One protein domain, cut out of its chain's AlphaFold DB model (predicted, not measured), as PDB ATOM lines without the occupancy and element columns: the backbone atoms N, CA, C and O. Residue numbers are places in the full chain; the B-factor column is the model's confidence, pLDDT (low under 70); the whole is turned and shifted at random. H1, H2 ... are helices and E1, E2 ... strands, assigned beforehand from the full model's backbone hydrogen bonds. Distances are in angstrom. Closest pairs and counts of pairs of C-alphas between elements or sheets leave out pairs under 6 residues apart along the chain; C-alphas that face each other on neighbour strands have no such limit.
ATOM      1  N   ASN A  65     -41.418 -13.891  -4.642       88.81
ATOM      2  CA  ASN A  65     -40.441 -14.068  -5.718       88.81
ATOM      3  C   ASN A  65     -40.612 -13.007  -6.804       88.81
ATOM      4  O   ASN A  65     -39.634 -12.632  -7.444       88.81
ATOM      5  N   PHE A  66     -41.827 -12.491  -6.991       89.25
ATOM      6  CA  PHE A  66     -42.066 -11.368  -7.890       89.25
ATOM      7  C   PHE A  66     -41.313 -10.112  -7.453       89.25
ATOM      8  O   PHE A  66     -40.620  -9.506  -8.265       89.25
ATOM      9  N   ILE A  67     -41.356  -9.772  -6.167       87.69
ATOM     10  CA  ILE A  67     -40.662  -8.589  -5.642       87.69
ATOM     11  C   ILE A  67     -39.152  -8.750  -5.745       87.69
ATOM     12  O   ILE A  67     -38.480  -7.887  -6.306       87.69
ATOM     13  N   LEU A  68     -38.629  -9.894  -5.298       90.12
ATOM     14  CA  LEU A  68     -37.201 -10.199  -5.396       90.12
ATOM     15  C   LEU A  68     -36.710 -10.164  -6.848       90.12
ATOM     16  O   LEU A  68     -35.607  -9.695  -7.127       90.12
ATOM     17  N   PHE A  69     -37.539 -10.619  -7.789       92.44
ATOM     18  CA  PHE A  69     -37.245 -10.535  -9.212       92.44
ATOM     19  C   PHE A  69     -37.170  -9.087  -9.710       92.44
ATOM     20  O   PHE A  69     -36.195  -8.735 -10.380       92.44
ATOM     21  N   ILE A  70     -38.149  -8.242  -9.374       91.50
ATOM     22  CA  ILE A  70     -38.144  -6.827  -9.764       91.50
ATOM     23  C   ILE A  70     -36.912  -6.122  -9.196       91.50
ATOM     24  O   ILE A  70     -36.171  -5.503  -9.957       91.50
ATOM     25  N   GLU A  71     -36.636  -6.282  -7.900       90.44
ATOM     26  CA  GLU A  71     -35.457  -5.708  -7.238       90.44
ATOM     27  C   GLU A  71     -34.135  -6.193  -7.835       90.44
ATOM     28  O   GLU A  71     -33.139  -5.467  -7.866       90.44
ATOM     29  N   LYS A  72     -34.081  -7.452  -8.270       92.88
ATOM     30  CA  LYS A  72     -32.902  -7.999  -8.937       92.88
ATOM     31  C   LYS A  72     -32.683  -7.310 -10.281       92.88
ATOM     32  O   LYS A  72     -31.579  -6.831 -10.530       92.88
ATOM     33  N   ILE A  73     -33.714  -7.218 -11.120       92.81
ATOM     34  CA  ILE A  73     -33.589  -6.618 -12.455       92.81
ATOM     35  C   ILE A  73     -33.301  -5.117 -12.377       92.81
ATOM     36  O   ILE A  73     -32.435  -4.637 -13.105       92.81
ATOM     37  N   THR A  74     -33.974  -4.372 -11.500       91.62
ATOM     38  CA  THR A  74     -33.745  -2.924 -11.358       91.62
ATOM     39  C   THR A  74     -32.316  -2.620 -10.923       91.62
ATOM     40  O   THR A  74     -31.678  -1.730 -11.486       91.62
ATOM     41  N   ARG A  75     -31.763  -3.425 -10.009       92.88
ATOM     42  CA  ARG A  75     -30.360  -3.350  -9.583       92.88
ATOM     43  C   ARG A  75     -29.387  -3.714 -10.703       92.88
ATOM     44  O   ARG A  75     -28.449  -2.965 -10.950       92.88
ATOM     45  N   GLU A  76     -29.617  -4.827 -11.404       93.88
ATOM     46  CA  GLU A  76     -28.783  -5.268 -12.537       93.88
ATOM     47  C   GLU A  76     -28.754  -4.236 -13.670       93.88
ATOM     48  O   GLU A  76     -27.728  -4.048 -14.321       93.88
ATOM     49  N   LYS A  77     -29.883  -3.570 -13.918       93.31
ATOM     50  CA  LYS A  77     -30.046  -2.580 -14.987       93.31
ATOM     51  C   LYS A  77     -29.799  -1.142 -14.536       93.31
ATOM     52  O   LYS A  77     -29.953  -0.247 -15.359       93.31
ATOM     53  N   GLN A  78     -29.432  -0.933 -13.268       92.31
ATOM     54  CA  GLN A  78     -29.224   0.386 -12.659       92.31
ATOM     55  C   GLN A  78     -30.371   1.358 -12.983       92.31
ATOM     56  O   GLN A  78     -30.165   2.488 -13.419       92.31
ATOM     57  N   THR A  79     -31.605   0.885 -12.817       92.38
ATOM     58  CA  THR A  79     -32.821   1.634 -13.139       92.38
ATOM     59  C   THR A  79     -33.791   1.613 -11.968       92.38
ATOM     60  O   THR A  79     -33.689   0.778 -11.071       92.38
ATOM     61  N   THR A  80     -34.761   2.517 -11.988       89.44
ATOM     62  CA  THR A  80     -35.860   2.563 -11.029       89.44
ATOM     63  C   THR A  80     -37.191   2.399 -11.753       89.44
ATOM     64  O   THR A  80     -37.331   2.704 -12.947       89.44
ATOM     65  N   LEU A  81     -38.171   1.872 -11.022       87.75
ATOM     66  CA  LEU A  81     -39.548   1.780 -11.481       87.75
ATOM     67  C   LEU A  81     -40.410   2.706 -10.634       87.75
ATOM     68  O   LEU A  81     -40.281   2.709  -9.409       87.75
ATOM     69  N   SER A  82     -41.265   3.487 -11.286       87.25
ATOM     70  CA  SER A  82     -42.292   4.258 -10.591       87.25
ATOM     71  C   SER A  82     -43.374   3.334 -10.029       87.25
ATOM     72  O   SER A  82     -43.501   2.172 -10.429       87.25
ATOM     73  N   PHE A  83     -44.194   3.870  -9.126       79.88
ATOM     74  CA  PHE A  83     -45.368   3.167  -8.620       79.88
ATOM     75  C   PHE A  83     -46.291   2.690  -9.756       79.88
ATOM     76  O   PHE A  83     -46.629   1.507  -9.813       79.88
ATOM     77  N   ASP A  84     -46.625   3.576 -10.700       84.06
ATOM     78  CA  ASP A  84     -47.458   3.231 -11.857       84.06
ATOM     79  C   ASP A  84     -46.858   2.067 -12.659       84.06
ATOM     80  O   ASP A  84     -47.575   1.153 -13.070       84.06
ATOM     81  N   GLU A  85     -45.537   2.037 -12.845       90.81
ATOM     82  CA  GLU A  85     -44.862   0.949 -13.554       90.81
ATOM     83  C   GLU A  85     -44.960  -0.384 -12.797       90.81
ATOM     84  O   GLU A  85     -45.300  -1.410 -13.392       90.81
ATOM     85  N   ILE A  86     -44.721  -0.373 -11.483       87.69
ATOM     86  CA  ILE A  86     -44.854  -1.553 -10.615       87.69
ATOM     87  C   ILE A  86     -46.303  -2.063 -10.612       87.69
ATOM     88  O   ILE A  86     -46.540  -3.266 -10.753       87.69
ATOM     89  N   TYR A  87     -47.278  -1.158 -10.537       85.62
ATOM     90  CA  TYR A  87     -48.701  -1.478 -10.614       85.62
ATOM     91  C   TYR A  87     -49.061  -2.187 -11.928       85.62
ATOM     92  O   TYR A  87     -49.763  -3.204 -11.924       85.62
ATOM     93  N   LYS A  88     -48.554  -1.703 -13.069       90.88
ATOM     94  CA  LYS A  88     -48.794  -2.343 -14.375       90.88
ATOM     95  C   LYS A  88     -48.140  -3.721 -14.467       90.88
ATOM     96  O   LYS A  88     -48.741  -4.633 -15.034       90.88
ATOM     97  N   LEU A  89     -46.958  -3.907 -13.883       91.75
ATOM     98  CA  LEU A  89     -46.293  -5.213 -13.827       91.75
ATOM     99  C   LEU A  89     -47.068  -6.224 -12.976       91.75
ATOM    100  O   LEU A  89     -47.210  -7.375 -13.385       91.75
ATOM    101  N   GLU A  90     -47.634  -5.795 -11.850       89.19
ATOM    102  CA  GLU A  90     -48.505  -6.639 -11.025       89.19
ATOM    103  C   GLU A  90     -49.775  -7.047 -11.790       89.19
ATOM    104  O   GLU A  90     -50.177  -8.213 -11.768       89.19
ATOM    105  N   LYS A  91     -50.364  -6.132 -12.573       89.38
ATOM    106  CA  LYS A  91     -51.486  -6.472 -13.465       89.38
ATOM    107  C   LYS A  91     -51.108  -7.515 -14.512       89.38
ATOM    108  O   LYS A  91     -51.896  -8.432 -14.741       89.38
ATOM    109  N   ILE A  92     -49.916  -7.412 -15.106       92.25
ATOM    110  CA  ILE A  92     -49.395  -8.432 -16.029       92.25
ATOM    111  C   ILE A  92     -49.238  -9.764 -15.297       92.25
ATOM    112  O   ILE A  92     -49.686 -10.781 -15.811       92.25
ATOM    113  N   ARG A  93     -48.676  -9.782 -14.086       90.56
ATOM    114  CA  ARG A  93     -48.513 -11.010 -13.294       90.56
ATOM    115  C   ARG A  93     -49.841 -11.733 -13.057       90.56
ATOM    116  O   ARG A  93     -49.890 -12.951 -13.221       90.56
ATOM    117  N   GLU A  94     -50.891 -10.994 -12.697       87.38
ATOM    118  CA  GLU A  94     -52.221 -11.546 -12.401       87.38
ATOM    119  C   GLU A  94     -53.009 -11.966 -13.659       87.38
ATOM    120  O   GLU A  94     -53.763 -12.934 -13.597       87.38
ATOM    121  N   HIS A  95     -52.840 -11.273 -14.795       86.69
ATOM    122  CA  HIS A  95     -53.709 -11.424 -15.981       86.69
ATOM    123  C   HIS A  95     -52.977 -11.884 -17.250       86.69
ATOM    124  O   HIS A  95     -53.560 -11.900 -18.336       86.69
ATOM    125  N   GLN A  96     -51.691 -12.226 -17.157       84.62
ATOM    126  CA  GLN A  96     -50.918 -12.729 -18.290       84.62
ATOM    127  C   GLN A  96     -51.547 -13.993 -18.902       84.62
ATOM    128  O   GLN A  96     -52.053 -14.852 -18.177       84.62
ATOM    129  N   PRO A  97     -51.465 -14.162 -20.233       88.25
ATOM    130  CA  PRO A  97     -50.776 -13.289 -21.185       88.25
ATOM    131  C   PRO A  97     -51.636 -12.091 -21.638       88.25
ATOM    132  O   PRO A  97     -52.797 -12.266 -22.007       88.25
ATOM    133  N   VAL A  98     -51.049 -10.889 -21.701       89.38
ATOM    134  CA  VAL A  98     -51.752  -9.637 -22.070       89.38
ATOM    135  C   VAL A  98     -51.327  -9.109 -23.446       89.38
ATOM    136  O   VAL A  98     -50.210  -9.359 -23.890       89.38
ATOM    137  N   THR A  99     -52.195  -8.379 -24.147       86.50
ATOM    138  CA  THR A  99     -51.909  -7.840 -25.496       86.50
ATOM    139  C   THR A  99     -51.422  -6.395 -25.485       86.50
ATOM    140  O   THR A  99     -50.564  -6.028 -26.289       86.50
ATOM    141  N   GLU A 100     -51.943  -5.583 -24.570       85.50
ATOM    142  CA  GLU A 100     -51.634  -4.161 -24.459       85.50
ATOM    143  C   GLU A 100     -50.924  -3.884 -23.141       85.50
ATOM    144  O   GLU A 100     -51.347  -4.339 -22.080       85.50
ATOM    145  N   ILE A 101     -49.801  -3.172 -23.231       86.94
ATOM    146  CA  ILE A 101     -48.943  -2.856 -22.095       86.94
ATOM    147  C   ILE A 101     -48.512  -1.399 -22.204       86.94
ATOM    148  O   ILE A 101     -47.841  -1.000 -23.162       86.94
ATOM    149  N   GLU A 102     -48.841  -0.626 -21.177       87.06
ATOM    150  CA  GLU A 102     -48.215   0.667 -20.914       87.06
ATOM    151  C   GLU A 102     -46.751   0.453 -20.496       87.06
ATOM    152  O   GLU A 102     -46.435  -0.520 -19.817       87.06
ATOM    153  N   TYR A 103     -45.841   1.332 -20.929       92.31
ATOM    154  CA  TYR A 103     -44.384   1.206 -20.710       92.31
ATOM    155  C   TYR A 103     -43.716  -0.017 -21.365       92.31
ATOM    156  O   TYR A 103     -42.570  -0.350 -21.059       92.31
ATOM    157  N   LYS A 104     -44.380  -0.644 -22.346       91.69
ATOM    158  CA  LYS A 104     -43.896  -1.837 -23.063       91.69
ATOM    159  C   LYS A 104     -42.425  -1.772 -23.485       91.69
ATOM    160  O   LYS A 104     -41.717  -2.756 -23.309       91.69
ATOM    161  N   ARG A 105     -41.984  -0.655 -24.083       92.44
ATOM    162  CA  ARG A 105     -40.591  -0.499 -24.548       92.44
ATOM    163  C   ARG A 105     -39.622  -0.647 -23.378       92.44
ATOM    164  O   ARG A 105     -38.844  -1.588 -23.371       92.44
ATOM    165  N   LYS A 106     -39.798   0.173 -22.337       94.81
ATOM    166  CA  LYS A 106     -38.978   0.119 -21.124       94.81
ATOM    167  C   LYS A 106     -38.959  -1.286 -20.521       94.81
ATOM    168  O   LYS A 106     -37.881  -1.797 -20.258       94.81
ATOM    169  N   PHE A 107     -40.118  -1.928 -20.348       95.56
ATOM    170  CA  PHE A 107     -40.204  -3.260 -19.734       95.56
ATOM    171  C   PHE A 107     -39.505  -4.360 -20.544       95.56
ATOM    172  O   PHE A 107     -38.911  -5.264 -19.948       95.56
ATOM    173  N   LEU A 108     -39.565  -4.290 -21.879       94.62
ATOM    174  CA  LEU A 108     -38.823  -5.190 -22.765       94.62
ATOM    175  C   LEU A 108     -37.317  -4.915 -22.697       94.62
ATOM    176  O   LEU A 108     -36.541  -5.855 -22.553       94.62
ATOM    177  N   ASP A 109     -36.915  -3.644 -22.740       94.62
ATOM    178  CA  ASP A 109     -35.506  -3.230 -22.773       94.62
ATOM    179  C   ASP A 109     -34.756  -3.659 -21.500       94.62
ATOM    180  O   ASP A 109     -33.628  -4.160 -21.552       94.62
ATOM    181  N   ILE A 110     -35.402  -3.529 -20.340       94.75
ATOM    182  CA  ILE A 110     -34.835  -3.971 -19.056       94.75
ATOM    183  C   ILE A 110     -35.008  -5.483 -18.820       94.75
ATOM    184  O   ILE A 110     -34.350  -6.045 -17.945       94.75
ATOM    185  N   GLY A 111     -35.826  -6.167 -19.628       94.00
ATOM    186  CA  GLY A 111     -36.003  -7.623 -19.605       94.00
ATOM    187  C   GLY A 111     -36.911  -8.153 -18.491       94.00
ATOM    188  O   GLY A 111     -36.753  -9.302 -18.068       94.00
ATOM    189  N   ILE A 112     -37.844  -7.333 -17.998       95.19
ATOM    190  CA  ILE A 112     -38.846  -7.751 -16.999       95.19
ATOM    191  C   ILE A 112     -39.980  -8.542 -17.656       95.19
ATOM    192  O   ILE A 112     -40.495  -9.493 -17.068       95.19
ATOM    193  N   ILE A 113     -40.340  -8.176 -18.885       95.75
ATOM    194  CA  ILE A 113     -41.327  -8.891 -19.695       95.75
ATOM    195  C   ILE A 113     -40.678  -9.443 -20.958       95.75
ATOM    196  O   ILE A 113     -39.622  -8.980 -21.389       95.75
ATOM    197  N   GLU A 114     -41.355 -10.388 -21.593       93.94
ATOM    198  CA  GLU A 114     -41.002 -10.870 -22.921       93.94
ATOM    199  C   GLU A 114     -42.233 -10.998 -23.815       93.94
ATOM    200  O   GLU A 114     -43.380 -11.021 -23.359       93.94
ATOM    201  N   ARG A 115     -41.979 -11.038 -25.122       91.56
ATOM    202  CA  ARG A 115     -43.008 -11.155 -26.150       91.56
ATOM    203  C   ARG A 115     -43.187 -12.617 -26.538       91.56
ATOM    204  O   ARG A 115     -42.243 -13.251 -26.995       91.56
ATOM    205  N   VAL A 116     -44.423 -13.089 -26.470       88.06
ATOM    206  CA  VAL A 116     -44.850 -14.404 -26.948       88.06
ATOM    207  C   VAL A 116     -45.584 -14.240 -28.275       88.06
ATOM    208  O   VAL A 116     -46.603 -13.547 -28.374       88.06
ATOM    209  N   GLY A 117     -45.062 -14.891 -29.313       79.56
ATOM    210  CA  GLY A 117     -45.584 -14.826 -30.676       79.56
ATOM    211  C   GLY A 117     -44.990 -13.699 -31.533       79.56
ATOM    212  O   GLY A 117     -44.579 -12.640 -31.057       79.56
ATOM    213  N   LYS A 118     -44.952 -13.931 -32.852       72.12
ATOM    214  CA  LYS A 118     -44.234 -13.079 -33.824       72.12
ATOM    215  C   LYS A 118     -45.114 -12.059 -34.565       72.12
ATOM    216  O   LYS A 118     -44.590 -11.135 -35.181       72.12
ATOM    217  N   THR A 119     -46.439 -12.181 -34.504       71.25
ATOM    218  CA  THR A 119     -47.384 -11.395 -35.328       71.25
ATOM    219  C   THR A 119     -47.997 -10.205 -34.574       71.25
ATOM    220  O   THR A 119     -47.633  -9.932 -33.428       71.25
ATOM    221  N   ARG A 120     -48.927  -9.468 -35.212       67.25
ATOM    222  CA  ARG A 120     -49.663  -8.340 -34.599       67.25
ATOM    223  C   ARG A 120     -50.454  -8.732 -33.341       67.25
ATOM    224  O   ARG A 120     -50.633  -7.887 -32.480       67.25
ATOM    225  N   GLY A 121     -50.863  -9.996 -33.210       73.75
ATOM    226  CA  GLY A 121     -51.553 -10.529 -32.026       73.75
ATOM    227  C   GLY A 121     -50.621 -11.069 -30.938       73.75
ATOM    228  O   GLY A 121     -51.042 -11.902 -30.139       73.75
ATOM    229  N   ALA A 122     -49.345 -10.675 -30.950       83.50
ATOM    230  CA  ALA A 122     -48.391 -11.114 -29.944       83.50
ATOM    231  C   ALA A 122     -48.810 -10.656 -28.548       83.50
ATOM    232  O   ALA A 122     -49.265  -9.526 -28.359       83.50
ATOM    233  N   LYS A 123     -48.609 -11.546 -27.585       89.62
ATOM    234  CA  LYS A 123     -48.904 -11.291 -26.185       89.62
ATOM    235  C   LYS A 123     -47.612 -11.067 -25.416       89.62
ATOM    236  O   LYS A 123     -46.520 -11.346 -25.910       89.62
ATOM    237  N   TYR A 124     -47.747 -10.572 -24.205       92.75
ATOM    238  CA  TYR A 124     -46.647 -10.289 -23.308       92.75
ATOM    239  C   TYR A 124     -46.891 -10.967 -21.973       92.75
ATOM    240  O   TYR A 124     -48.025 -11.048 -21.489       92.75
ATOM    241  N   ILE A 125     -45.800 -11.465 -21.411       94.56
ATOM    242  CA  ILE A 125     -45.757 -12.198 -20.149       94.56
ATOM    243  C   ILE A 125     -44.534 -11.741 -19.360       94.56
ATOM    244  O   ILE A 125     -43.635 -11.112 -19.927       94.56
ATOM    245  N   LEU A 126     -44.467 -12.074 -18.071       95.56
ATOM    246  CA  LEU A 126     -43.217 -11.918 -17.320       95.56
ATOM    247  C   LEU A 126     -42.104 -12.760 -17.959       95.56
ATOM    248  O   LEU A 126     -42.361 -13.844 -18.480       95.56
ATOM    249  N   SER A 127     -40.871 -12.258 -17.939       95.88
ATOM    250  CA  SER A 127     -39.764 -12.910 -18.641       95.88
ATOM    251  C   SER A 127     -39.433 -14.288 -18.067       95.88
ATOM    252  O   SER A 127     -39.661 -14.571 -16.888       95.88
ATOM    253  N   HIS A 128     -38.815 -15.149 -18.874       94.56
ATOM    254  CA  HIS A 128     -38.357 -16.474 -18.446       94.56
ATOM    255  C   HIS A 128     -37.487 -16.433 -17.172       94.56
ATOM    256  O   HIS A 128     -37.515 -17.355 -16.350       94.56
ATOM    257  N   LYS A 129     -36.758 -15.326 -16.956       94.12
ATOM    258  CA  LYS A 129     -35.949 -15.084 -15.751       94.12
ATOM    259  C   LYS A 129     -36.782 -15.100 -14.468       94.12
ATOM    260  O   LYS A 129     -36.326 -15.663 -13.477       94.12
ATOM    261  N   TYR A 130     -37.986 -14.525 -14.488       94.88
ATOM    262  CA  TYR A 130     -38.901 -14.544 -13.344       94.88
ATOM    263  C   TYR A 130     -39.286 -15.976 -12.975       94.88
ATOM    264  O   TYR A 130     -39.130 -16.391 -11.830       94.88
ATOM    265  N   TYR A 131     -39.721 -16.762 -13.957       93.69
ATOM    266  CA  TYR A 131     -40.156 -18.137 -13.725       93.69
ATOM    267  C   TYR A 131     -39.014 -19.061 -13.314       93.69
ATOM    268  O   TYR A 131     -39.213 -19.946 -12.486       93.69
ATOM    269  N   THR A 132     -37.811 -18.827 -13.837       92.56
ATOM    270  CA  THR A 132     -36.599 -19.519 -13.386       92.56
ATOM    271  C   THR A 132     -36.308 -19.187 -11.924       92.56
ATOM    272  O   THR A 132     -36.088 -20.088 -11.121       92.56
ATOM    273  N   HIS A 133     -36.371 -17.904 -11.555       90.12
ATOM    274  CA  HIS A 133     -36.159 -17.454 -10.180       90.12
ATOM    275  C   HIS A 133     -37.211 -18.007  -9.210       90.12
ATOM    276  O   HIS A 133     -36.874 -18.413  -8.103       90.12
ATOM    277  N   ALA A 134     -38.471 -18.071  -9.638       89.62
ATOM    278  CA  ALA A 134     -39.579 -18.574  -8.835       89.62
ATOM    279  C   ALA A 134     -39.673 -20.112  -8.788       89.62
ATOM    280  O   ALA A 134     -40.562 -20.630  -8.116       89.62
ATOM    281  N   GLY A 135     -38.823 -20.849  -9.520       90.00
ATOM    282  CA  GLY A 135     -38.915 -22.310  -9.640       90.00
ATOM    283  C   GLY A 135     -40.150 -22.798 -10.417       90.00
ATOM    284  O   GLY A 135     -40.564 -23.943 -10.270       90.00
ATOM    285  N   LYS A 136     -40.750 -21.936 -11.246       90.94
ATOM    286  CA  LYS A 136     -42.020 -22.146 -11.966       90.94
ATOM    287  C   LYS A 136     -41.824 -22.258 -13.486       90.94
ATOM    288  O   LYS A 136     -42.646 -21.780 -14.265       90.94
ATOM    289  N   ILE A 137     -40.740 -22.892 -13.939       90.94
ATOM    290  CA  ILE A 137     -40.399 -23.000 -15.375       90.94
ATOM    291  C   ILE A 137     -41.520 -23.681 -16.184       90.94
ATOM    292  O   ILE A 137     -41.827 -23.257 -17.295       90.94
ATOM    293  N   GLY A 138     -42.194 -24.688 -15.621       87.12
ATOM    294  CA  GLY A 138     -43.326 -25.339 -16.292       87.12
ATOM    295  C   GLY A 138     -44.515 -24.400 -16.547       87.12
ATOM    296  O   GLY A 138     -45.168 -24.502 -17.585       87.12
ATOM    297  N   GLU A 139     -44.772 -23.441 -15.647       89.06
ATOM    298  CA  GLU A 139     -45.818 -22.431 -15.858       89.06
ATOM    299  C   GLU A 139     -45.464 -21.502 -17.017       89.06
ATOM    300  O   GLU A 139     -46.332 -21.206 -17.836       89.06
ATOM    301  N   HIS A 140     -44.191 -21.109 -17.130       92.88
ATOM    302  CA  HIS A 140     -43.697 -20.328 -18.265       92.88
ATOM    303  C   HIS A 140     -43.966 -21.034 -19.588       92.88
ATOM    304  O   HIS A 140     -44.593 -20.451 -20.468       92.88
ATOM    305  N   THR A 141     -43.573 -22.307 -19.710       87.69
ATOM    306  CA  THR A 141     -43.791 -23.088 -20.939       87.69
ATOM    307  C   THR A 141     -45.277 -23.195 -21.280       87.69
ATOM    308  O   THR A 141     -45.660 -23.042 -22.437       87.69
ATOM    309  N   ARG A 142     -46.137 -23.397 -20.275       86.75
ATOM    310  CA  ARG A 142     -47.592 -23.451 -20.465       86.75
ATOM    311  C   ARG A 142     -48.167 -22.118 -20.956       86.75
ATOM    312  O   ARG A 142     -49.002 -22.127 -21.854       86.75
ATOM    313  N   ILE A 143     -47.753 -20.994 -20.368       86.06
ATOM    314  CA  ILE A 143     -48.273 -19.656 -20.705       86.06
ATOM    315  C   ILE A 143     -47.732 -19.180 -22.060       86.06
ATOM    316  O   ILE A 143     -48.495 -18.644 -22.864       86.06
ATOM    317  N   ALA A 144     -46.437 -19.381 -22.326       85.62
ATOM    318  CA  ALA A 144     -45.834 -19.114 -23.630       85.62
ATOM    319  C   ALA A 144     -46.487 -19.977 -24.725       85.62
ATOM    320  O   ALA A 144     -46.707 -19.522 -25.849       85.62
ATOM    321  N   GLY A 145     -46.880 -21.200 -24.360       84.12
ATOM    322  CA  GLY A 145     -47.531 -22.146 -25.248       84.12
ATOM    323  C   GLY A 145     -46.584 -22.665 -26.326       84.12
ATOM    324  O   GLY A 145     -45.377 -22.428 -26.313       84.12
TER     325      GLY A 145
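Overview. This is residues 65 to 145 of the 209 residues of the protein "DsrD domain-containing protein" of Planctomycetes bacterium RIFCSPHIGHO2_12_39_6 (UniProt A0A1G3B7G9). A short two-stranded hairpin, E1 and E2, lies near the middle of a small helical body: H2 and H3 are on one side of it, and H5, folded back against H4 as a helical hairpin, is on the other. H1 lies towards the end of the strand pair away from its turn, meeting H4 with its first residues. The printed part has 81 residues with five named helices and two named strands, in the order H1 H2 H3 E1 E2 H4 H5; the sheet, order E1 - E2, is antiparallel and the class is mostly helix. The whole is compact, with a radius of gyration of the C-alphas of 11.9 A, and rounded, spanning 30 by 27 by 19 A.

Along the chain. E1 is residues 113 to 116, 9.8 A from first to last C-alpha, and E2 is residues 123 to 126, 10.6 A; C-alpha 113 stands at (-41.327, -8.891, -19.695). The longest helix by residues, H2, is residues 83 to 95, 18.3 A. H3 is residues 104 to 110, 10.1 A. H1, residues 65 to 76, begins at C-alpha 65 (-40.441, -14.068, -5.718) and measures 16.1 A. H4 is residues 128 to 133, 8.6 A, and H5 is residues 137 to 144, 10.6 A, ending at C-alpha 144 (-45.834, -19.114, -23.630).

Arrangement. E1 and E2 form a hairpin, antiparallel at 143 degrees between their directions; N 116 and O 123 are 2.8 A apart and N 114 and O 125 2.9 A, within hydrogen-bond range. The closest C-alphas of H2 and E2, Ile 92 and Ile 125, are 6.7 A apart. Those of H3 and E1, Phe 107 and Ile 113, are 5.7 A apart. Those of H5 and E1, Val 116 and Ala 144, are 5.8 A apart. H4 and H5 form a helical hairpin: they touch, closest at C-alphas Tyr 131 and Ile 137, 5.1 A, at a shallow tilt of 25 degrees, opposite ways. H1 touches H4 with residues 65 to 69 alone, closest at C-alphas Phe 69 and Tyr 130, 6.0 A; the tilt of 67 degrees is steep, but only just. H2 is near H1 and near H3, with 7 and 5 pairs of C-alphas within 10 A. In each of the five helices every O i to N i+4 pair is within hydrogen-bond range.

Size, cuts and confidence. The two C-alphas farthest apart, those of Arg 75 and Arg 120, are 32.0 A apart. The printed part has no cut and no long link. The mean pLDDT of the printed part is 89.3, and one residue, Arg 120, is under 70.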